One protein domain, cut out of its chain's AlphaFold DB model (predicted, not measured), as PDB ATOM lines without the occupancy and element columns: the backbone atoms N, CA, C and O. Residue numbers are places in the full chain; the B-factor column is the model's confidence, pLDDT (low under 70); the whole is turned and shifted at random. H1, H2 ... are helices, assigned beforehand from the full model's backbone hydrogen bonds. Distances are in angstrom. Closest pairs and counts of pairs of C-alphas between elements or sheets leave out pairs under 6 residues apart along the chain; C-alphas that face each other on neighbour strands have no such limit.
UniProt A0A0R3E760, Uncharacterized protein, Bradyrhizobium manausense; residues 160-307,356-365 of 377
ATOM      1  N   SER A 160     143.229 105.217 183.051       82.44
ATOM      2  CA  SER A 160     143.536 106.506 182.428       82.44
ATOM      3  C   SER A 160     142.719 106.708 181.155       82.44
ATOM      4  O   SER A 160     142.114 107.761 181.006       82.44
ATOM      5  N   LYS A 161     142.630 105.699 180.275       81.62
ATOM      6  CA  LYS A 161     141.856 105.834 179.034       81.62
ATOM      7  C   LYS A 161     140.355 105.871 179.276       81.62
ATOM      8  O   LYS A 161     139.630 106.541 178.559       81.62
ATOM      9  N   ALA A 162     139.886 105.158 180.286       75.50
ATOM     10  CA  ALA A 162     138.479 105.171 180.639       75.50
ATOM     11  C   ALA A 162     138.067 106.539 181.226       75.50
ATOM     12  O   ALA A 162     137.089 107.124 180.773       75.50
ATOM     13  N   TYR A 163     138.858 107.088 182.152       85.19
ATOM     14  CA  TYR A 163     138.669 108.430 182.721       85.19
ATOM     15  C   TYR A 163     138.796 109.547 181.680       85.19
ATOM     16  O   TYR A 163     138.142 110.581 181.768       85.19
ATOM     17  N   ASP A 164     139.628 109.331 180.664       85.38
ATOM     18  CA  ASP A 164     139.752 110.238 179.529       85.38
ATOM     19  C   ASP A 164     138.432 110.378 178.756       85.38
ATOM     20  O   ASP A 164     138.039 111.484 178.385       85.38
ATOM     21  N   LEU A 165     137.750 109.247 178.555       79.94
ATOM     22  CA  LEU A 165     136.554 109.123 177.729       79.94
ATOM     23  C   LEU A 165     135.257 109.492 178.429       79.94
ATOM     24  O   LEU A 165     134.370 110.030 177.778       79.94
ATOM     25  N   THR A 166     135.141 109.173 179.716       76.38
ATOM     26  CA  THR A 166     133.895 109.390 180.453       76.38
ATOM     27  C   THR A 166     133.566 110.876 180.575       76.38
ATOM     28  O   THR A 166     134.450 111.699 180.846       76.38
ATOM     29  N   THR A 167     132.293 111.218 180.414       77.62
ATOM     30  CA  THR A 167     131.739 112.544 180.723       77.62
ATOM     31  C   THR A 167     130.901 112.552 182.001       77.62
ATOM     32  O   THR A 167     130.313 113.573 182.330       77.62
ATOM     33  N   LEU A 168     130.890 111.440 182.748       76.31
ATOM     34  CA  LEU A 168     130.017 111.226 183.910       76.31
ATOM     35  C   LEU A 168     130.756 111.097 185.255       76.31
ATOM     36  O   LEU A 168     130.109 111.058 186.292       76.31
ATOM     37  N   ASP A 169     132.086 110.957 185.265       82.75
ATOM     38  CA  ASP A 169     132.875 110.927 186.513       82.75
ATOM     39  C   ASP A 169     133.402 112.334 186.808       82.75
ATOM     40  O   ASP A 169     134.364 112.775 186.171       82.75
ATOM     41  N   ASP A 170     132.805 113.017 187.784       83.75
ATOM     42  CA  ASP A 170     133.127 114.411 188.129       83.75
ATOM     43  C   ASP A 170     134.607 114.599 188.468       83.75
ATOM     44  O   ASP A 170     135.237 115.563 188.040       83.75
ATOM     45  N   LEU A 171     135.232 113.634 189.147       90.75
ATOM     46  CA  LEU A 171     136.669 113.684 189.436       90.75
ATOM     47  C   LEU A 171     137.542 113.549 188.176       90.75
ATOM     48  O   LEU A 171     138.642 114.109 188.122       90.75
ATOM     49  N   SER A 172     137.081 112.829 187.151       89.19
ATOM     50  CA  SER A 172     137.728 112.776 185.836       89.19
ATOM     51  C   SER A 172     137.520 114.072 185.064       89.19
ATOM     52  O   SER A 172     138.459 114.529 184.409       89.19
ATOM     53  N   LEU A 173     136.330 114.678 185.143       90.25
ATOM     54  CA  LEU A 173     136.064 116.005 184.581       90.25
ATOM     55  C   LEU A 173     136.972 117.055 185.228       90.25
ATOM     56  O   LEU A 173     137.708 117.736 184.515       90.25
ATOM     57  N   LEU A 174     137.039 117.081 186.560       95.06
ATOM     58  CA  LEU A 174     137.928 117.944 187.331       95.06
ATOM     59  C   LEU A 174     139.390 117.758 186.909       95.06
ATOM     60  O   LEU A 174     140.073 118.723 186.577       95.06
ATOM     61  N   ALA A 175     139.878 116.514 186.841       96.88
ATOM     62  CA  ALA A 175     141.247 116.235 186.411       96.88
ATOM     63  C   ALA A 175     141.531 116.719 184.975       96.88
ATOM     64  O   ALA A 175     142.629 117.210 184.706       96.88
ATOM     65  N   LYS A 176     140.565 116.599 184.055       95.06
ATOM     66  CA  LYS A 176     140.679 117.114 182.680       95.06
ATOM     67  C   LYS A 176     140.728 118.644 182.654       95.06
ATOM     68  O   LYS A 176     141.622 119.189 182.012       95.06
ATOM     69  N   MET A 177     139.878 119.320 183.424       96.19
ATOM     70  CA  MET A 177     139.899 120.782 183.552       96.19
ATOM     71  C   MET A 177     141.217 121.285 184.159       96.19
ATOM     72  O   MET A 177     141.799 122.246 183.665       96.19
ATOM     73  N   VAL A 178     141.774 120.588 185.156       97.81
ATOM     74  CA  VAL A 178     143.102 120.912 185.715       97.81
ATOM     75  C   VAL A 178     144.204 120.838 184.652       97.81
ATOM     76  O   VAL A 178     145.107 121.676 184.641       97.81
ATOM     77  N   ILE A 179     144.144 119.857 183.744       97.19
ATOM     78  CA  ILE A 179     145.098 119.740 182.627       97.19
ATOM     79  C   ILE A 179     144.978 120.931 181.675       97.19
ATOM     80  O   ILE A 179     145.998 121.431 181.201       97.19
ATOM     81  N   GLU A 180     143.754 121.364 181.387       95.62
ATOM     82  CA  GLU A 180     143.473 122.485 180.485       95.62
ATOM     83  C   GLU A 180     143.912 123.825 181.084       95.62
ATOM     84  O   GLU A 180     144.454 124.671 180.373       95.62
ATOM     85  N   GLN A 181     143.752 123.994 182.398       96.75
ATOM     86  CA  GLN A 181     144.071 125.237 183.097       96.75
ATOM     87  C   GLN A 181     145.546 125.341 183.538       96.75
ATOM     88  O   GLN A 181     146.051 126.448 183.729       96.75
ATOM     89  N   SER A 182     146.275 124.224 183.678       97.19
ATOM     90  CA  SER A 182     147.708 124.237 184.021       97.19
ATOM     91  C   SER A 182     148.605 124.179 182.784       97.19
ATOM     92  O   SER A 182     148.667 123.184 182.052       97.19
ATOM     93  N   LYS A 183     149.455 125.200 182.635       93.88
ATOM     94  CA  LYS A 183     150.468 125.256 181.566       93.88
ATOM     95  C   LYS A 183     151.509 124.135 181.649       93.88
ATOM     96  O   LYS A 183     152.138 123.807 180.646       93.88
ATOM     97  N   ASN A 184     151.725 123.564 182.836       96.25
ATOM     98  CA  ASN A 184     152.714 122.508 183.056       96.25
ATOM     99  C   ASN A 184     152.138 121.094 182.884       96.25
ATOM    100  O   ASN A 184     152.919 120.143 182.770       96.25
ATOM    101  N   LEU A 185     150.807 120.948 182.869       96.38
ATOM    102  CA  LEU A 185     150.116 119.666 182.697       96.38
ATOM    103  C   LEU A 185     149.589 119.445 181.281       96.38
ATOM    104  O   LEU A 185     149.539 118.291 180.848       96.38
ATOM    105  N   SER A 186     149.270 120.511 180.539       88.50
ATOM    106  CA  SER A 186     148.948 120.409 179.111       88.50
ATOM    107  C   SER A 186     150.012 119.565 178.395       88.50
ATOM    108  O   SER A 186     151.204 119.783 178.589       88.50
ATOM    109  N   ASN A 187     149.617 118.517 177.663       87.19
ATOM    110  CA  ASN A 187     150.500 117.533 177.003       87.19
ATOM    111  C   ASN A 187     151.525 116.784 177.890       87.19
ATOM    112  O   ASN A 187     152.337 116.009 177.383       87.19
ATOM    113  N   ASN A 188     151.478 116.953 179.211       95.12
ATOM    114  CA  ASN A 188     152.382 116.314 180.168       95.12
ATOM    115  C   ASN A 188     151.685 115.214 180.987       95.12
ATOM    116  O   ASN A 188     152.291 114.639 181.886       95.12
ATOM    117  N   VAL A 189     150.427 114.890 180.672       95.56
ATOM    118  CA  VAL A 189     149.655 113.816 181.314       95.56
ATOM    119  C   VAL A 189     149.411 112.669 180.340       95.56
ATOM    120  O   VAL A 189     148.933 112.863 179.224       95.56
ATOM    121  N   ASN A 190     149.726 111.445 180.759       92.88
ATOM    122  CA  ASN A 190     149.419 110.243 179.997       92.88
ATOM    123  C   ASN A 190     147.956 109.842 180.219       92.88
ATOM    124  O   ASN A 190     147.587 109.356 181.289       92.88
ATOM    125  N   ARG A 191     147.140 110.027 179.180       90.25
ATOM    126  CA  ARG A 191     145.694 109.763 179.186       90.25
ATOM    127  C   ARG A 191     145.330 108.363 178.674       90.25
ATOM    128  O   ARG A 191     144.160 108.032 178.609       90.25
ATOM    129  N   VAL A 192     146.312 107.533 178.310       82.75
ATOM    130  CA  VAL A 192     146.063 106.249 177.627       82.75
ATOM    131  C   VAL A 192     146.385 105.050 178.515       82.75
ATOM    132  O   VAL A 192     145.602 104.109 178.595       82.75
ATOM    133  N   THR A 193     147.526 105.064 179.205       83.81
ATOM    134  CA  THR A 193     147.954 103.934 180.045       83.81
ATOM    135  C   THR A 193     148.034 104.314 181.524       83.81
ATOM    136  O   THR A 193     148.198 105.478 181.889       83.81
ATOM    137  N   ASP A 194     147.944 103.311 182.398       83.31
ATOM    138  CA  ASP A 194     148.000 103.493 183.863       83.31
ATOM    139  C   ASP A 194     149.420 103.477 184.420       83.31
ATOM    140  O   ASP A 194     149.640 103.546 185.629       83.31
ATOM    141  N   ARG A 195     150.413 103.308 183.547       83.88
ATOM    142  CA  ARG A 195     151.808 103.164 183.943       83.88
ATOM    143  C   ARG A 195     152.680 104.045 183.079       83.88
ATOM    144  O   ARG A 195     152.590 104.015 181.853       83.88
ATOM    145  N   LEU A 196     153.566 104.772 183.745       88.06
ATOM    146  CA  LEU A 196     154.683 105.441 183.105       88.06
ATOM    147  C   LEU A 196     155.880 104.494 183.110       88.06
ATOM    148  O   LEU A 196     156.301 103.994 184.152       88.06
ATOM    149  N   THR A 197     156.414 104.242 181.926       83.62
ATOM    150  CA  THR A 197     157.694 103.570 181.715       83.62
ATOM    151  C   THR A 197     158.803 104.609 181.559       83.62
ATOM    152  O   THR A 197     158.538 105.804 181.428       83.62
ATOM    153  N   ALA A 198     160.061 104.163 181.516       79.12
ATOM    154  CA  ALA A 198     161.205 105.044 181.279       79.12
ATOM    155  C   ALA A 198     161.100 105.850 179.965       79.12
ATOM    156  O   ALA A 198     161.664 106.936 179.888       79.12
ATOM    157  N   GLY A 199     160.374 105.340 178.960       78.69
ATOM    158  CA  GLY A 199     160.211 105.986 177.653       78.69
ATOM    159  C   GLY A 199     159.084 107.020 177.571       78.69
ATOM    160  O   GLY A 199     159.021 107.764 176.598       78.69
ATOM    161  N   ASN A 200     158.190 107.104 178.564       87.50
ATOM    162  CA  ASN A 200     157.087 108.067 178.520       87.50
ATOM    163  C   ASN A 200     157.599 109.497 178.779       87.50
ATOM    164  O   ASN A 200     158.271 109.699 179.788       87.50
ATOM    165  N   PRO A 201     157.266 110.515 177.971       89.19
ATOM    166  CA  PRO A 201     157.654 111.901 178.263       89.19
ATOM    167  C   PRO A 201     156.812 112.563 179.377       89.19
ATOM    168  O   PRO A 201     157.291 113.481 180.042       89.19
ATOM    169  N   GLN A 202     155.597 112.064 179.627       94.44
ATOM    170  CA  GLN A 202     154.612 112.647 180.552       94.44
ATOM    171  C   GLN A 202     154.981 112.499 182.038       94.44
ATOM    172  O   GLN A 202     155.429 111.436 182.453       94.44
ATOM    173  N   VAL A 203     154.744 113.515 182.867       96.06
ATOM    174  CA  VAL A 203     155.047 113.493 184.314       96.06
ATOM    175  C   VAL A 203     154.124 112.576 185.118       96.06
ATOM    176  O   VAL A 203     154.567 111.934 186.064       96.06
ATOM    177  N   ILE A 204     152.851 112.483 184.738       96.19
ATOM    178  CA  ILE A 204     151.814 111.786 185.507       96.19
ATOM    179  C   ILE A 204     150.837 111.069 184.567       96.19
ATOM    180  O   ILE A 204     150.776 111.364 183.374       96.19
ATOM    181  N   THR A 205     150.090 110.093 185.077       96.12
ATOM    182  CA  THR A 205     148.962 109.480 184.355       96.12
ATOM    183  C   THR A 205     147.645 110.138 184.757       96.12
ATOM    184  O   THR A 205     147.523 110.620 185.884       96.12
ATOM    185  N   LEU A 206     146.642 110.114 183.876       95.19
ATOM    186  CA  LEU A 206     145.317 110.650 184.201       95.19
ATOM    187  C   LEU A 206     144.687 109.912 185.388       95.19
ATOM    188  O   LEU A 206     144.094 110.547 186.250       95.19
ATOM    189  N   SER A 207     144.888 108.594 185.499       92.81
ATOM    190  CA  SER A 207     144.414 107.839 186.666       92.81
ATOM    191  C   SER A 207     145.046 108.301 187.980       92.81
ATOM    192  O   SER A 207     144.347 108.402 188.980       92.81
ATOM    193  N   THR A 208     146.340 108.635 188.001       95.75
ATOM    194  CA  THR A 208     146.960 109.204 189.211       95.75
ATOM    195  C   THR A 208     146.430 110.609 189.500       95.75
ATOM    196  O   THR A 208     146.134 110.901 190.652       95.75
ATOM    197  N   LEU A 209     146.258 111.456 188.477       97.31
ATOM    198  CA  LEU A 209     145.727 112.810 188.662       97.31
ATOM    199  C   LEU A 209     144.281 112.795 189.188       97.31
ATOM    200  O   LEU A 209     143.986 113.501 190.145       97.31
ATOM    201  N   ARG A 210     143.406 111.938 188.650       94.88
ATOM    202  CA  ARG A 210     142.035 111.739 189.157       94.88
ATOM    203  C   ARG A 210     142.033 111.319 190.628       94.88
ATOM    204  O   ARG A 210     141.262 111.841 191.426       94.88
ATOM    205  N   GLU A 211     142.937 110.428 191.030       94.12
ATOM    206  CA  GLU A 211     143.054 110.025 192.439       94.12
ATOM    207  C   GLU A 211     143.659 111.118 193.343       94.12
ATOM    208  O   GLU A 211     143.369 111.157 194.541       94.12
ATOM    209  N   MET A 212     144.469 112.034 192.801       96.38
ATOM    210  CA  MET A 212     144.837 113.262 193.518       96.38
ATOM    211  C   MET A 212     143.607 114.139 193.744       96.38
ATOM    212  O   MET A 212     143.420 114.626 194.857       96.38
ATOM    213  N   MET A 213     142.749 114.292 192.727       96.94
ATOM    214  CA  MET A 213     141.514 115.075 192.841       96.94
ATOM    215  C   MET A 213     140.601 114.509 193.924       96.94
ATOM    216  O   MET A 213     140.104 115.273 194.735       96.94
ATOM    217  N   LYS A 214     140.499 113.182 194.051       94.19
ATOM    218  CA  LYS A 214     139.783 112.535 195.164       94.19
ATOM    219  C   LYS A 214     140.303 112.929 196.556       94.19
ATOM    220  O   LYS A 214     139.547 112.955 197.517       94.19
ATOM    221  N   THR A 215     141.605 113.183 196.694       92.69
ATOM    222  CA  THR A 215     142.200 113.612 197.976       92.69
ATOM    223  C   THR A 215     141.922 115.090 198.254       92.69
ATOM    224  O   THR A 215     141.765 115.488 199.409       92.69
ATOM    225  N   PHE A 216     141.912 115.891 197.191       93.62
ATOM    226  CA  PHE A 216     141.789 117.342 197.207       93.62
ATOM    227  C   PHE A 216     140.337 117.821 197.344       93.62
ATOM    228  O   PHE A 216     140.067 118.679 198.182       93.62
ATOM    229  N   ALA A 217     139.425 117.262 196.548       92.25
ATOM    230  CA  ALA A 217     138.021 117.637 196.498       92.25
ATOM    231  C   ALA A 217     137.287 117.273 197.807       92.25
ATOM    232  O   ALA A 217     137.656 116.300 198.476       92.25
ATOM    233  N   PRO A 218     136.256 118.046 198.194       85.81
ATOM    234  CA  PRO A 218     135.467 117.775 199.397       85.81
ATOM    235  C   PRO A 218     134.567 116.534 199.255       85.81
ATOM    236  O   PRO A 218     134.302 115.860 200.250       85.81
ATOM    237  N   SER A 219     134.141 116.218 198.031       86.00
ATOM    238  CA  SER A 219     133.249 115.114 197.661       86.00
ATOM    239  C   SER A 219     133.645 114.526 196.301       86.00
ATOM    240  O   SER A 219     134.475 115.089 195.584       86.00
ATOM    241  N   GLU A 220     133.086 113.358 195.959       79.00
ATOM    242  CA  GLU A 220     133.233 112.771 194.615       79.00
ATOM    243  C   GLU A 220     132.182 113.279 193.619       79.00
ATOM    244  O   GLU A 220     132.410 113.157 192.422       79.00
ATOM    245  N   GLU A 221     131.078 113.840 194.115       80.00
ATOM    246  CA  GLU A 221     130.023 114.494 193.332       80.00
ATOM    247  C   GLU A 221     130.243 116.006 193.404       80.00
ATOM    248  O   GLU A 221     130.384 116.538 194.513       80.00
ATOM    249  N   LEU A 222     130.334 116.669 192.250       85.12
ATOM    250  CA  LEU A 222     130.664 118.092 192.130       85.12
ATOM    251  C   LEU A 222     129.777 118.757 191.077       85.12
ATOM    252  O   LEU A 222     129.590 118.221 189.986       85.12
ATOM    253  N   ASP A 223     129.287 119.959 191.366       84.44
ATOM    254  CA  ASP A 223     128.587 120.750 190.357       84.44
ATOM    255  C   ASP A 223     129.550 121.486 189.400       84.44
ATOM    256  O   ASP A 223     130.767 121.545 189.594       84.44
ATOM    257  N   ALA A 224     129.008 122.070 188.328       79.94
ATOM    258  CA  ALA A 224     129.808 122.745 187.304       79.94
ATOM    259  C   ALA A 224     130.606 123.958 187.829       79.94
ATOM    260  O   ALA A 224     131.699 124.235 187.332       79.94
ATOM    261  N   SER A 225     130.077 124.686 188.817       85.25
ATOM    262  CA  SER A 225     130.761 125.834 189.421       85.25
ATOM    263  C   SER A 225     131.879 125.372 190.354       85.25
ATOM    264  O   SER A 225     132.955 125.973 190.377       85.25
ATOM    265  N   GLU A 226     131.641 124.304 191.114       90.44
ATOM    266  CA  GLU A 226     132.651 123.667 191.955       90.44
ATOM    267  C   GLU A 226     133.797 123.114 191.109       90.44
ATOM    268  O   GLU A 226     134.961 123.335 191.447       90.44
ATOM    269  N   LEU A 227     133.487 122.462 189.983       89.88
ATOM    270  CA  LEU A 227     134.482 121.931 189.051       89.88
ATOM    271  C   LEU A 227     135.444 123.015 188.552       89.88
ATOM    272  O   LEU A 227     136.658 122.820 188.624       89.88
ATOM    273  N   ASP A 228     134.934 124.159 188.090       92.31
ATOM    274  CA  ASP A 228     135.785 125.241 187.579       92.31
ATOM    275  C   ASP A 228     136.643 125.880 188.679       92.31
ATOM    276  O   ASP A 228     137.859 126.038 188.521       92.31
ATOM    277  N   GLY A 229     136.043 126.162 189.841       94.19
ATOM    278  CA  GLY A 229     136.761 126.728 190.983       94.19
ATOM    279  C   GLY A 229     137.871 125.807 191.499       94.19
ATOM    280  O   GLY A 229     139.015 126.237 191.679       94.19
ATOM    281  N   LEU A 230     137.561 124.522 191.691       96.81
ATOM    282  CA  LEU A 230     138.520 123.512 192.141       96.81
ATOM    283  C   LEU A 230     139.620 123.273 191.100       96.81
ATOM    284  O   LEU A 230     140.790 123.141 191.476       96.81
ATOM    285  N   ALA A 231     139.280 123.267 189.807       97.38
ATOM    286  CA  ALA A 231     140.258 123.122 188.735       97.38
ATOM    287  C   ALA A 231     141.279 124.266 188.751       97.38
ATOM    288  O   ALA A 231     142.487 124.009 188.692       97.38
ATOM    289  N   ALA A 232     140.815 125.504 188.932       97.06
ATOM    290  CA  ALA A 232     141.674 126.685 188.970       97.06
ATOM    291  C   ALA A 232     142.639 126.653 190.157       97.06
ATOM    292  O   ALA A 232     143.829 126.961 190.012       97.06
ATOM    293  N   VAL A 233     142.155 126.231 191.328       97.62
ATOM    294  CA  VAL A 233     142.981 126.080 192.532       97.62
ATOM    295  C   VAL A 233     144.034 124.986 192.347       97.62
ATOM    296  O   VAL A 233     145.220 125.221 192.602       97.62
ATOM    297  N   ALA A 234     143.631 123.807 191.872       98.19
ATOM    298  CA  ALA A 234     144.538 122.681 191.669       98.19
ATOM    299  C   ALA A 234     145.600 122.977 190.595       98.19
ATOM    300  O   ALA A 234     146.788 122.713 190.813       98.19
ATOM    301  N   ALA A 235     145.205 123.586 189.471       98.25
ATOM    302  CA  ALA A 235     146.117 124.012 188.411       98.25
ATOM    303  C   ALA A 235     147.132 125.045 188.919       98.25
ATOM    304  O   ALA A 235     148.337 124.910 188.685       98.25
ATOM    305  N   GLN A 236     146.670 126.035 189.685       97.94
ATOM    306  CA  GLN A 236     147.532 127.036 190.302       97.94
ATOM    307  C   GLN A 236     148.539 126.425 191.278       97.94
ATOM    308  O   GLN A 236     149.722 126.772 191.235       97.94
ATOM    309  N   PHE A 237     148.086 125.538 192.163       98.50
ATOM    310  CA  PHE A 237     148.973 124.854 193.095       98.50
ATOM    311  C   PHE A 237     150.061 124.080 192.349       98.50
ATOM    312  O   PHE A 237     151.248 124.225 192.653       98.50
ATOM    313  N   TYR A 238     149.663 123.298 191.340       98.50
ATOM    314  CA  TYR A 238     150.600 122.521 190.539       98.50
ATOM    315  C   TYR A 238     151.622 123.420 189.837       98.50
ATOM    316  O   TYR A 238     152.814 123.118 189.841       98.50
ATOM    317  N   ASP A 239     151.195 124.560 189.291       98.25
ATOM    318  CA  ASP A 239     152.090 125.508 188.629       98.25
ATOM    319  C   ASP A 239     153.093 126.163 189.590       98.25
ATOM    320  O   ASP A 239     154.259 126.340 189.222       98.25
ATOM    321  N   MET A 240     152.687 126.483 190.825       98.12
ATOM    322  CA  MET A 240     153.608 126.966 191.865       98.12
ATOM    323  C   MET A 240     154.614 125.884 192.272       98.12
ATOM    324  O   MET A 240     155.805 126.162 192.416       98.12
ATOM    325  N   LEU A 241     154.161 124.637 192.411       98.31
ATOM    326  CA  LEU A 241     155.035 123.508 192.716       98.31
ATOM    327  C   LEU A 241     156.033 123.254 191.574       98.31
ATOM    328  O   LEU A 241     157.233 123.112 191.809       98.31
ATOM    329  N   ALA A 242     155.574 123.277 190.325       98.00
ATOM    330  CA  ALA A 242     156.422 123.143 189.148       98.00
ATOM    331  C   ALA A 242     157.392 124.331 188.984       98.00
ATOM    332  O   ALA A 242     158.445 124.195 188.353       98.00
ATOM    333  N   ALA A 243     157.091 125.499 189.565       97.56
ATOM    334  CA  ALA A 243     158.021 126.625 189.600       97.56
ATOM    335  C   ALA A 243     159.285 126.291 190.415       97.56
ATOM    336  O   ALA A 243     160.382 126.596 189.955       97.56
ATOM    337  N   VAL A 244     159.140 125.603 191.552       97.75
ATOM    338  CA  VAL A 244     160.259 125.195 192.429       97.75
ATOM    339  C   VAL A 244     160.825 123.803 192.106       97.75
ATOM    340  O   VAL A 244     161.953 123.494 192.485       97.75
ATOM    341  N   ARG A 245     160.072 122.975 191.369       97.75
ATOM    342  CA  ARG A 245     160.486 121.665 190.835       97.75
ATOM    343  C   ARG A 245     160.388 121.631 189.308       97.75
ATOM    344  O   ARG A 245     159.365 121.197 188.767       97.75
ATOM    345  N   PRO A 246     161.432 122.054 188.576       96.44
ATOM    346  CA  PRO A 246     161.433 122.032 187.114       96.44
ATOM    347  C   PRO A 246     161.189 120.644 186.500       96.44
ATOM    348  O   PRO A 246     160.757 120.549 185.355       96.44
ATOM    349  N   GLU A 247     161.419 119.565 187.251       96.38
ATOM    350  CA  GLU A 247     161.156 118.183 186.834       96.38
ATOM    351  C   GLU A 247     159.669 117.876 186.652       96.38
ATOM    352  O   GLU A 247     159.310 116.962 185.911       96.38
ATOM    353  N   LEU A 248     158.789 118.657 187.277       97.44
ATOM    354  CA  LEU A 248     157.340 118.517 187.134       97.44
ATOM    355  C   LEU A 248     156.780 119.225 185.892       97.44
ATOM    356  O   LEU A 248     155.625 118.997 185.524       97.44
ATOM    357  N   ARG A 249     157.595 120.050 185.224       96.94
ATOM    358  CA  ARG A 249     157.254 120.707 183.954       96.94
ATOM    359  C   ARG A 249     157.358 119.723 182.790       96.94
ATOM    360  O   ARG A 249     157.795 118.583 182.960       96.94
ATOM    361  N   GLN A 250     156.978 120.160 181.594       93.75
ATOM    362  CA  GLN A 250     157.279 119.418 180.369       93.75
ATOM    363  C   GLN A 250     158.796 119.315 180.180       93.75
ATOM    364  O   GLN A 250     159.523 120.294 180.355       93.75
ATOM    365  N   GLN A 251     159.273 118.125 179.818       92.19
ATOM    366  CA  GLN A 251     160.694 117.860 179.618       92.19
ATOM    367  C   GLN A 251     160.922 116.967 178.397       92.19
ATOM    368  O   GLN A 251     160.085 116.109 178.100       92.19
ATOM    369  N   PRO A 252     162.084 117.083 177.729       91.06
ATOM    370  CA  PRO A 252     162.525 116.092 176.759       91.06
ATOM    371  C   PRO A 252     162.590 114.691 177.382       91.06
ATOM    372  O   PRO A 252     162.983 114.532 178.542       91.06
ATOM    373  N   ALA A 253     162.290 113.659 176.589       88.81
ATOM    374  CA  ALA A 253     162.219 112.273 177.062       88.81
ATOM    375  C   ALA A 253     163.489 111.808 177.808       88.81
ATOM    376  O   ALA A 253     163.390 111.102 178.809       88.81
ATOM    377  N   ALA A 254     164.677 112.248 177.377       91.50
ATOM    378  CA  ALA A 254     165.941 111.922 178.043       91.50
ATOM    379  C   ALA A 254     166.048 112.514 179.463       91.50
ATOM    380  O   ALA A 254     166.479 111.825 180.388       91.50
ATOM    381  N   GLN A 255     165.617 113.765 179.655       93.56
ATOM    382  CA  GLN A 255     165.612 114.415 180.971       93.56
ATOM    383  C   GLN A 255     164.561 113.784 181.884       93.56
ATOM    384  O   GLN A 255     164.875 113.434 183.020       93.56
ATOM    385  N   ARG A 256     163.359 113.524 181.350       94.50
ATOM    386  CA  ARG A 256     162.295 112.810 182.064       94.50
ATOM    387  C   ARG A 256     162.757 111.428 182.527       94.50
ATOM    388  O   ARG A 256     162.511 111.040 183.666       94.50
ATOM    389  N   ARG A 257     163.446 110.680 181.661       93.12
ATOM    390  CA  ARG A 257     164.017 109.375 182.010       93.12
ATOM    391  C   ARG A 257     165.022 109.495 183.154       93.12
ATOM    392  O   ARG A 257     164.922 108.731 184.108       93.12
ATOM    393  N   LYS A 258     165.937 110.465 183.081       93.81
ATOM    394  CA  LYS A 258     166.914 110.724 184.147       93.81
ATOM    395  C   LYS A 258     166.218 111.051 185.471       93.81
ATOM    396  O   LYS A 258     166.524 110.413 186.471       93.81
ATOM    397  N   ALA A 259     165.240 111.960 185.459       94.62
ATOM    398  CA  ALA A 259     164.458 112.317 186.642       94.62
ATOM    399  C   ALA A 259     163.781 111.085 187.262       94.62
ATOM    400  O   ALA A 259     163.965 110.826 188.447       94.62
ATOM    401  N   ARG A 260     163.108 110.250 186.458       92.75
ATOM    402  CA  ARG A 260     162.504 108.999 186.947       92.75
ATOM    403  C   ARG A 260     163.505 107.987 187.462       92.75
ATOM    404  O   ARG A 260     163.129 107.132 188.259       92.75
ATOM    405  N   GLU A 261     164.742 107.988 186.975       92.25
ATOM    406  CA  GLU A 261     165.786 107.077 187.440       92.25
ATOM    407  C   GLU A 261     166.340 107.527 188.798       92.25
ATOM    408  O   GLU A 261     166.500 106.670 189.670       92.25
ATOM    409  N   THR A 262     166.527 108.834 189.015       94.62
ATOM    410  CA  THR A 262     167.241 109.385 190.181       94.62
ATOM    411  C   THR A 262     166.350 109.977 191.274       94.62
ATOM    412  O   THR A 262     166.762 109.999 192.431       94.62
ATOM    413  N   LEU A 263     165.139 110.430 190.947       96.62
ATOM    414  CA  LEU A 263     164.248 111.157 191.855       96.62
ATOM    415  C   LEU A 263     162.951 110.385 192.131       96.62
ATOM    416  O   LEU A 263     162.518 109.547 191.339       96.62
ATOM    417  N   VAL A 264     162.319 110.677 193.266       96.75
ATOM    418  CA  VAL A 264     160.955 110.223 193.593       96.75
ATOM    419  C   VAL A 264     159.884 111.254 193.222       96.75
ATOM    420  O   VAL A 264     158.698 110.960 193.351       96.75
ATOM    421  N   VAL A 265     160.280 112.446 192.762       96.44
ATOM    422  CA  VAL A 265     159.406 113.622 192.591       96.44
ATOM    423  C   VAL A 265     158.205 113.380 191.673       96.44
ATOM    424  O   VAL A 265     157.113 113.837 191.983       96.44
ATOM    425  N   ASP A 266     158.367 112.622 190.585       93.94
ATOM    426  CA  ASP A 266     157.295 112.332 189.623       93.94
ATOM    427  C   ASP A 266     156.662 110.940 189.810       93.94
ATOM    428  O   ASP A 266     155.913 110.445 188.965       93.94
ATOM    429  N   SER A 267     156.946 110.287 190.939       95.00
ATOM    430  CA  SER A 267     156.345 108.999 191.271       95.00
ATOM    431  C   SER A 267     154.897 109.160 191.737       95.00
ATOM    432  O   SER A 267     154.544 110.127 192.408       95.00
ATOM    433  N   ALA A 268     154.051 108.165 191.448       93.50
ATOM    434  CA  ALA A 268     152.640 108.205 191.836       93.50
ATOM    435  C   ALA A 268     152.437 108.402 193.351       93.50
ATOM    436  O   ALA A 268     151.529 109.118 193.757       93.50
ATOM    437  N   VAL A 269     153.300 107.818 194.192       94.94
ATOM    438  CA  VAL A 269     153.231 108.004 195.650       94.94
ATOM    439  C   VAL A 269     153.482 109.460 196.053       94.94
ATOM    440  O   VAL A 269     152.780 109.982 196.916       94.94
ATOM    441  N   MET A 270     154.407 110.143 195.374       97.06
ATOM    442  CA  MET A 270     154.715 111.542 195.656       97.06
ATOM    443  C   MET A 270     153.612 112.481 195.173       97.06
ATOM    444  O   MET A 270     153.283 113.441 195.861       97.06
ATOM    445  N   MET A 271     152.963 112.151 194.053       97.31
ATOM    446  CA  MET A 271     151.790 112.878 193.559       97.31
ATOM    447  C   MET A 271     150.646 112.903 194.580       97.31
ATOM    448  O   MET A 271     150.017 113.940 194.771       97.31
ATOM    449  N   HIS A 272     150.426 111.806 195.311       95.50
ATOM    450  CA  HIS A 272     149.484 111.798 196.435       95.50
ATOM    451  C   HIS A 272     149.944 112.678 197.604       95.50
ATOM    452  O   HIS A 272     149.121 113.354 198.219       95.50
ATOM    453  N   GLY A 273     151.249 112.726 197.885       96.88
ATOM    454  CA  GLY A 273     151.808 113.671 198.853       96.88
ATOM    455  C   GLY A 273     151.556 115.130 198.455       96.88
ATOM    456  O   GLY A 273     151.147 115.938 199.285       96.88
ATOM    457  N   PHE A 274     151.708 115.463 197.171       98.31
ATOM    458  CA  PHE A 274     151.372 116.791 196.653       98.31
ATOM    459  C   PHE A 274     149.872 117.086 196.691       98.31
ATOM    460  O   PHE A 274     149.503 118.226 196.948       98.31
ATOM    461  N   ALA A 275     149.003 116.090 196.502       97.75
ATOM    462  CA  ALA A 275     147.559 116.265 196.665       97.75
ATOM    463  C   ALA A 275     147.178 116.639 198.108       97.75
ATOM    464  O   ALA A 275     146.289 117.458 198.325       97.75
ATOM    465  N   ALA A 276     147.887 116.087 199.097       97.06
ATOM    466  CA  ALA A 276     147.704 116.449 200.499       97.06
ATOM    467  C   ALA A 276     148.062 117.925 200.755       97.06
ATOM    468  O   ALA A 276     147.304 118.635 201.409       97.06
ATOM    469  N   LEU A 277     149.167 118.407 200.176       98.31
ATOM    470  CA  LEU A 277     149.534 119.826 200.222       98.31
ATOM    471  C   LEU A 277     148.547 120.720 199.458       98.31
ATOM    472  O   LEU A 277     148.224 121.810 199.912       98.31
ATOM    473  N   MET A 278     148.059 120.260 198.307       98.25
ATOM    474  CA  MET A 278     147.067 120.974 197.500       98.25
ATOM    475  C   MET A 278     145.765 121.195 198.279       98.25
ATOM    476  O   MET A 278     145.181 122.273 198.202       98.25
ATOM    477  N   LYS A 279     145.340 120.200 199.067       97.19
ATOM    478  CA  LYS A 279     144.200 120.332 199.981       97.19
ATOM    479  C   LYS A 279     144.441 121.417 201.030       97.19
ATOM    480  O   LYS A 279     143.571 122.252 201.251       97.19
ATOM    481  N   ASP A 280     145.623 121.435 201.638       97.50
ATOM    482  CA  ASP A 280     145.963 122.438 202.650       97.50
ATOM    483  C   ASP A 280     146.029 123.847 202.031       97.50
ATOM    484  O   ASP A 280     145.575 124.813 202.634       97.50
ATOM    485  N   PHE A 281     146.509 123.968 200.787       97.94
ATOM    486  CA  PHE A 281     146.470 125.225 200.037       97.94
ATOM    487  C   PHE A 281     145.040 125.719 199.797       97.94
ATOM    488  O   PHE A 281     144.785 126.913 199.928       97.94
ATOM    489  N   ASN A 282     144.105 124.821 199.479       97.19
ATOM    490  CA  ASN A 282     142.693 125.173 199.318       97.19
ATOM    491  C   ASN A 282     142.067 125.691 200.614       97.19
ATOM    492  O   ASN A 282     141.328 126.673 200.596       97.19
ATOM    493  N   ASN A 283     142.399 125.062 201.741       96.31
ATOM    494  CA  ASN A 283     141.938 125.517 203.050       96.31
ATOM    495  C   ASN A 283     142.497 126.916 203.360       96.31
ATOM    496  O   ASN A 283     141.738 127.824 203.695       96.31
ATOM    497  N   ASP A 284     143.797 127.132 203.132       96.88
ATOM    498  CA  ASP A 284     144.433 128.441 203.321       96.88
ATOM    499  C   ASP A 284     143.842 129.510 202.380       96.88
ATOM    500  O   ASP A 284     143.791 130.685 202.744       96.88
ATOM    501  N   LEU A 285     143.374 129.151 201.176       96.06
ATOM    502  CA  LEU A 285     142.662 130.083 200.292       96.06
ATOM    503  C   LEU A 285     141.344 130.558 200.906       96.06
ATOM    504  O   LEU A 285     141.049 131.753 200.828       96.06
ATOM    505  N   ALA A 286     140.583 129.648 201.519       92.56
ATOM    506  CA  ALA A 286     139.332 129.978 202.195       92.56
ATOM    507  C   ALA A 286     139.566 130.843 203.447       92.56
ATOM    508  O   ALA A 286     138.806 131.775 203.699       92.56
ATOM    509  N   GLU A 287     140.640 130.583 204.200       95.94
ATOM    510  CA  GLU A 287     140.950 131.297 205.447       95.94
ATOM    511  C   GLU A 287     141.646 132.651 205.233       95.94
ATOM    512  O   GLU A 287     141.343 133.641 205.900       95.94
ATOM    513  N   LEU A 288     142.622 132.709 204.324       95.81
ATOM    514  CA  LEU A 288     143.520 133.858 204.157       95.81
ATOM    515  C   LEU A 288     143.166 134.728 202.947       95.81
ATOM    516  O   LEU A 288     143.692 135.838 202.812       95.81
ATOM    517  N   GLY A 289     142.321 134.218 202.051       95.69
ATOM    518  CA  GLY A 289     142.050 134.805 200.749       95.69
ATOM    519  C   GLY A 289     143.179 134.584 199.736       95.69
ATOM    520  O   GLY A 289     144.349 134.357 200.064       95.69
ATOM    521  N   THR A 290     142.824 134.720 198.459       93.56
ATOM    522  CA  THR A 290     143.654 134.357 197.301       93.56
ATOM    523  C   THR A 290     145.069 134.934 197.327       93.56
ATOM    524  O   THR A 290     146.051 134.208 197.169       93.56
ATOM    525  N   THR A 291     145.214 136.242 197.539       95.62
ATOM    526  CA  THR A 291     146.519 136.917 197.454       95.62
ATOM    527  C   THR A 291     147.464 136.504 198.583       95.62
ATOM    528  O   THR A 291     148.648 136.254 198.342       95.62
ATOM    529  N   LYS A 292     146.956 136.415 199.820       97.00
ATOM    530  CA  LYS A 292     147.775 136.091 200.994       97.00
ATOM    531  C   LYS A 292     148.190 134.622 200.976       97.00
ATOM    532  O   LYS A 292     149.385 134.356 201.108       97.00
ATOM    533  N   ALA A 293     147.251 133.712 200.707       97.00
ATOM    534  CA  ALA A 293     147.533 132.284 200.585       97.00
ATOM    535  C   ALA A 293     148.582 132.005 199.497       97.00
ATOM    536  O   ALA A 293     149.575 131.333 199.760       97.00
ATOM    537  N   ARG A 294     148.452 132.603 198.299       96.38
ATOM    538  CA  ARG A 294     149.446 132.456 197.212       96.38
ATOM    539  C   ARG A 294     150.853 132.868 197.635       96.38
ATOM    540  O   ARG A 294     151.819 132.164 197.341       96.38
ATOM    541  N   ARG A 295     150.987 134.012 198.312       96.81
ATOM    542  CA  ARG A 295     152.285 134.514 198.785       96.81
ATOM    543  C   ARG A 295     152.893 133.590 199.839       96.81
ATOM    544  O   ARG A 295     154.094 133.313 199.799       96.81
ATOM    545  N   GLU A 296     152.068 133.124 200.767       96.94
ATOM    546  CA  GLU A 296     152.491 132.214 201.826       96.94
ATOM    547  C   GLU A 296     152.944 130.873 201.245       96.94
ATOM    548  O   GLU A 296     154.069 130.440 201.496       96.94
ATOM    549  N   TRP A 297     152.145 130.279 200.362       97.50
ATOM    550  CA  TRP A 297     152.467 129.010 199.717       97.50
ATOM    551  C   TRP A 297     153.653 129.095 198.765       97.50
ATOM    552  O   TRP A 297     154.483 128.191 198.753       97.50
ATOM    553  N   SER A 298     153.826 130.210 198.057       96.38
ATOM    554  CA  SER A 298     155.041 130.448 197.266       96.38
ATOM    555  C   SER A 298     156.307 130.441 198.132       96.38
ATOM    556  O   SER A 298     157.377 130.078 197.652       96.38
ATOM    557  N   THR A 299     156.206 130.830 199.409       95.94
ATOM    558  CA  THR A 299     157.311 130.737 200.373       95.94
ATOM    559  C   THR A 299     157.446 129.321 200.930       95.94
ATOM    560  O   THR A 299     158.542 128.764 200.872       95.94
ATOM    561  N   LYS A 300     156.347 128.711 201.399       97.19
ATOM    562  CA  LYS A 300     156.313 127.335 201.931       97.19
ATOM    563  C   LYS A 300     156.902 126.328 200.931       97.19
ATOM    564  O   LYS A 300     157.773 125.533 201.279       97.19
ATOM    565  N   LEU A 301     156.520 126.423 199.656       97.56
ATOM    566  CA  LEU A 301     156.982 125.525 198.593       97.56
ATOM    567  C   LEU A 301     158.479 125.657 198.272       97.56
ATOM    568  O   LEU A 301     159.058 124.705 197.757       97.56
ATOM    569  N   LYS A 302     159.162 126.755 198.634       96.25
ATOM    570  CA  LYS A 302     160.633 126.845 198.491       96.25
ATOM    571  C   LYS A 302     161.374 125.825 199.354       96.25
ATOM    572  O   LYS A 302     162.526 125.513 199.061       96.25
ATOM    573  N   ALA A 303     160.739 125.277 200.393       96.69
ATOM    574  CA  ALA A 303     161.262 124.116 201.111       96.69
ATOM    575  C   ALA A 303     161.451 122.904 200.184       96.69
ATOM    576  O   ALA A 303     162.368 122.117 200.361       96.69
ATOM    577  N   LEU A 304     160.642 122.785 199.136       97.50
ATOM    578  CA  LEU A 304     160.701 121.668 198.200       97.50
ATOM    579  C   LEU A 304     161.607 121.947 196.992       97.50
ATOM    580  O   LEU A 304     161.687 121.100 196.110       97.50
ATOM    581  N   SER A 305     162.267 123.109 196.921       97.00
ATOM    582  CA  SER A 305     163.078 123.503 195.760       97.00
ATOM    583  C   SER A 305     164.189 122.498 195.453       97.00
ATOM    584  O   SER A 305     164.884 122.048 196.362       97.00
ATOM    585  N   ALA A 306     164.413 122.220 194.166       94.88
ATOM    586  CA  ALA A 306     165.520 121.374 193.701       94.88
ATOM    587  C   ALA A 306     166.913 121.944 194.055       94.88
ATOM    588  O   ALA A 306     167.900 121.214 194.085       94.88
ATOM    589  N   GLU A 307     167.005 123.245 194.343       95.25
ATOM    590  CA  GLU A 307     168.247 123.911 194.764       95.25
ATOM    591  C   GLU A 307     168.561 123.694 196.251       95.25
ATOM    592  O   GLU A 307     169.674 123.962 196.712       95.25
ATOM    593  N   ARG A 356     152.544 113.217 204.948       97.12
ATOM    594  CA  ARG A 356     152.981 113.631 206.291       97.12
ATOM    595  C   ARG A 356     154.325 114.356 206.251       97.12
ATOM    596  O   ARG A 356     154.420 115.472 206.756       97.12
ATOM    597  N   VAL A 357     155.337 113.749 205.629       97.75
ATOM    598  CA  VAL A 357     156.694 114.312 205.521       97.75
ATOM    599  C   VAL A 357     156.666 115.664 204.813       97.75
ATOM    600  O   VAL A 357     157.255 116.629 205.299       97.75
ATOM    601  N   LEU A 358     155.958 115.758 203.683       97.94
ATOM    602  CA  LEU A 358     155.855 117.009 202.938       97.94
ATOM    603  C   LEU A 358     155.153 118.100 203.755       97.94
ATOM    604  O   LEU A 358     155.665 119.215 203.816       97.94
ATOM    605  N   ARG A 359     154.034 117.779 204.419       97.25
ATOM    606  CA  ARG A 359     153.292 118.711 205.286       97.25
ATOM    607  C   ARG A 359     154.146 119.244 206.429       97.25
ATOM    608  O   ARG A 359     154.243 120.456 206.591       97.25
ATOM    609  N   GLN A 360     154.801 118.349 207.172       96.94
ATOM    610  CA  GLN A 360     155.685 118.723 208.281       96.94
ATOM    611  C   GLN A 360     156.836 119.618 207.818       96.94
ATOM    612  O   GLN A 360     157.233 120.537 208.529       96.94
ATOM    613  N   LEU A 361     157.384 119.367 206.628       96.75
ATOM    614  CA  LEU A 361     158.482 120.171 206.114       96.75
ATOM    615  C   LEU A 361     158.029 121.581 205.715       96.75
ATOM    616  O   LEU A 361     158.720 122.551 206.027       96.75
ATOM    617  N   VAL A 362     156.888 121.707 205.028       96.38
ATOM    618  CA  VAL A 362     156.393 123.011 204.557       96.38
ATOM    619  C   VAL A 362     155.732 123.844 205.657       96.38
ATOM    620  O   VAL A 362     155.617 125.057 205.499       96.38
ATOM    621  N   SER A 363     155.326 123.232 206.775       94.12
ATOM    622  CA  SER A 363     154.781 123.953 207.933       94.12
ATOM    623  C   SER A 363     155.845 124.713 208.733       94.12
ATOM    624  O   SER A 363     155.501 125.533 209.581       94.12
ATOM    625  N   ILE A 364     157.135 124.461 208.490       91.06
ATOM    626  CA  ILE A 364     158.228 125.142 209.186       91.06
ATOM    627  C   ILE A 364     158.609 126.403 208.411       91.06
ATOM    628  O   ILE A 364     159.106 126.322 207.288       91.06
ATOM    629  N   SER A 365     158.457 127.575 209.034       80.19
ATOM    630  CA  SER A 365     158.760 128.879 208.418       80.19
ATOM    631  C   SER A 365     160.193 128.983 207.878       80.19
ATOM    632  O   SER A 365     160.432 129.611 206.849       80.19
TER     633      SER A 365
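AT A GLANCE: This is residues 160 to 307 and 356 to 365 of the 377 residues of an uncharacterized protein of Bradyrhizobium manausense (UniProt A0A0R3E760). Two long helices, H4 and H6, cross near their middles as an X; H2 packs on H4, H3 packs on H6, and H1 packs on H2 and H3. H7 folds back from H6 as a hairpin, H8 packs on both, and H5 sits at the edge, touching no helix. The printed part has 158 residues with eight named helices, H1 to H8, and no named strand, all helix in class. It is compact, with a radius of gyration of the C-alphas of 15.0 A and spans of 41 by 41 by 25 A.

HOW THE PARTS SIT: H1, residues 160 to 165, touches H3, residues 206 to 216, about perpendicular at 86 degrees; their closest C-alphas, Ser 160 and Ser 207, are 4.5 A apart. H2, residues 170 to 181, touches residues 227 to 235 alone of H4, residues 224 to 244, at 51 degrees, a steep tilt; closest C-alphas Val 178 and Ala 231, 4.7 A. H5, residues 253 to 262, touches no helix. The hub H6, residues 268 to 288, touches H3; closest C-alphas Phe 216 and Lys 279, 4.7 A. H6 residues 278 to 282 alone touch H4 residues 233 to 238 alone; closest C-alphas Phe 237 and Met 278, 6.2 A. H7, residues 290 to 304, makes a helical hairpin with H6 at 33 degrees, only just short of steep. H8, residues 356 to 362, touches H6 residues 273 to 277 alone; closest C-alphas Leu 277 and Arg 359, 6.4 A. Every O i to N i+4 pair is within hydrogen-bond range in each helix except H7, with 8 of 11.

IN THESE COORDINATES: H1 begins at C-alpha 160, (143.536, 106.506, 182.428). H4 is 31.0 A long, H6 29.9 A and H7 21.3 A. H8 ends at C-alpha 362, (156.393, 123.011, 204.557).

THE WHOLE: Residues 308 to 355 are not printed, leaving 21.7 A between C-alphas 307 and 356. The link H2 to H3 is long, with 24 residues. No printed residue has pLDDT under 70.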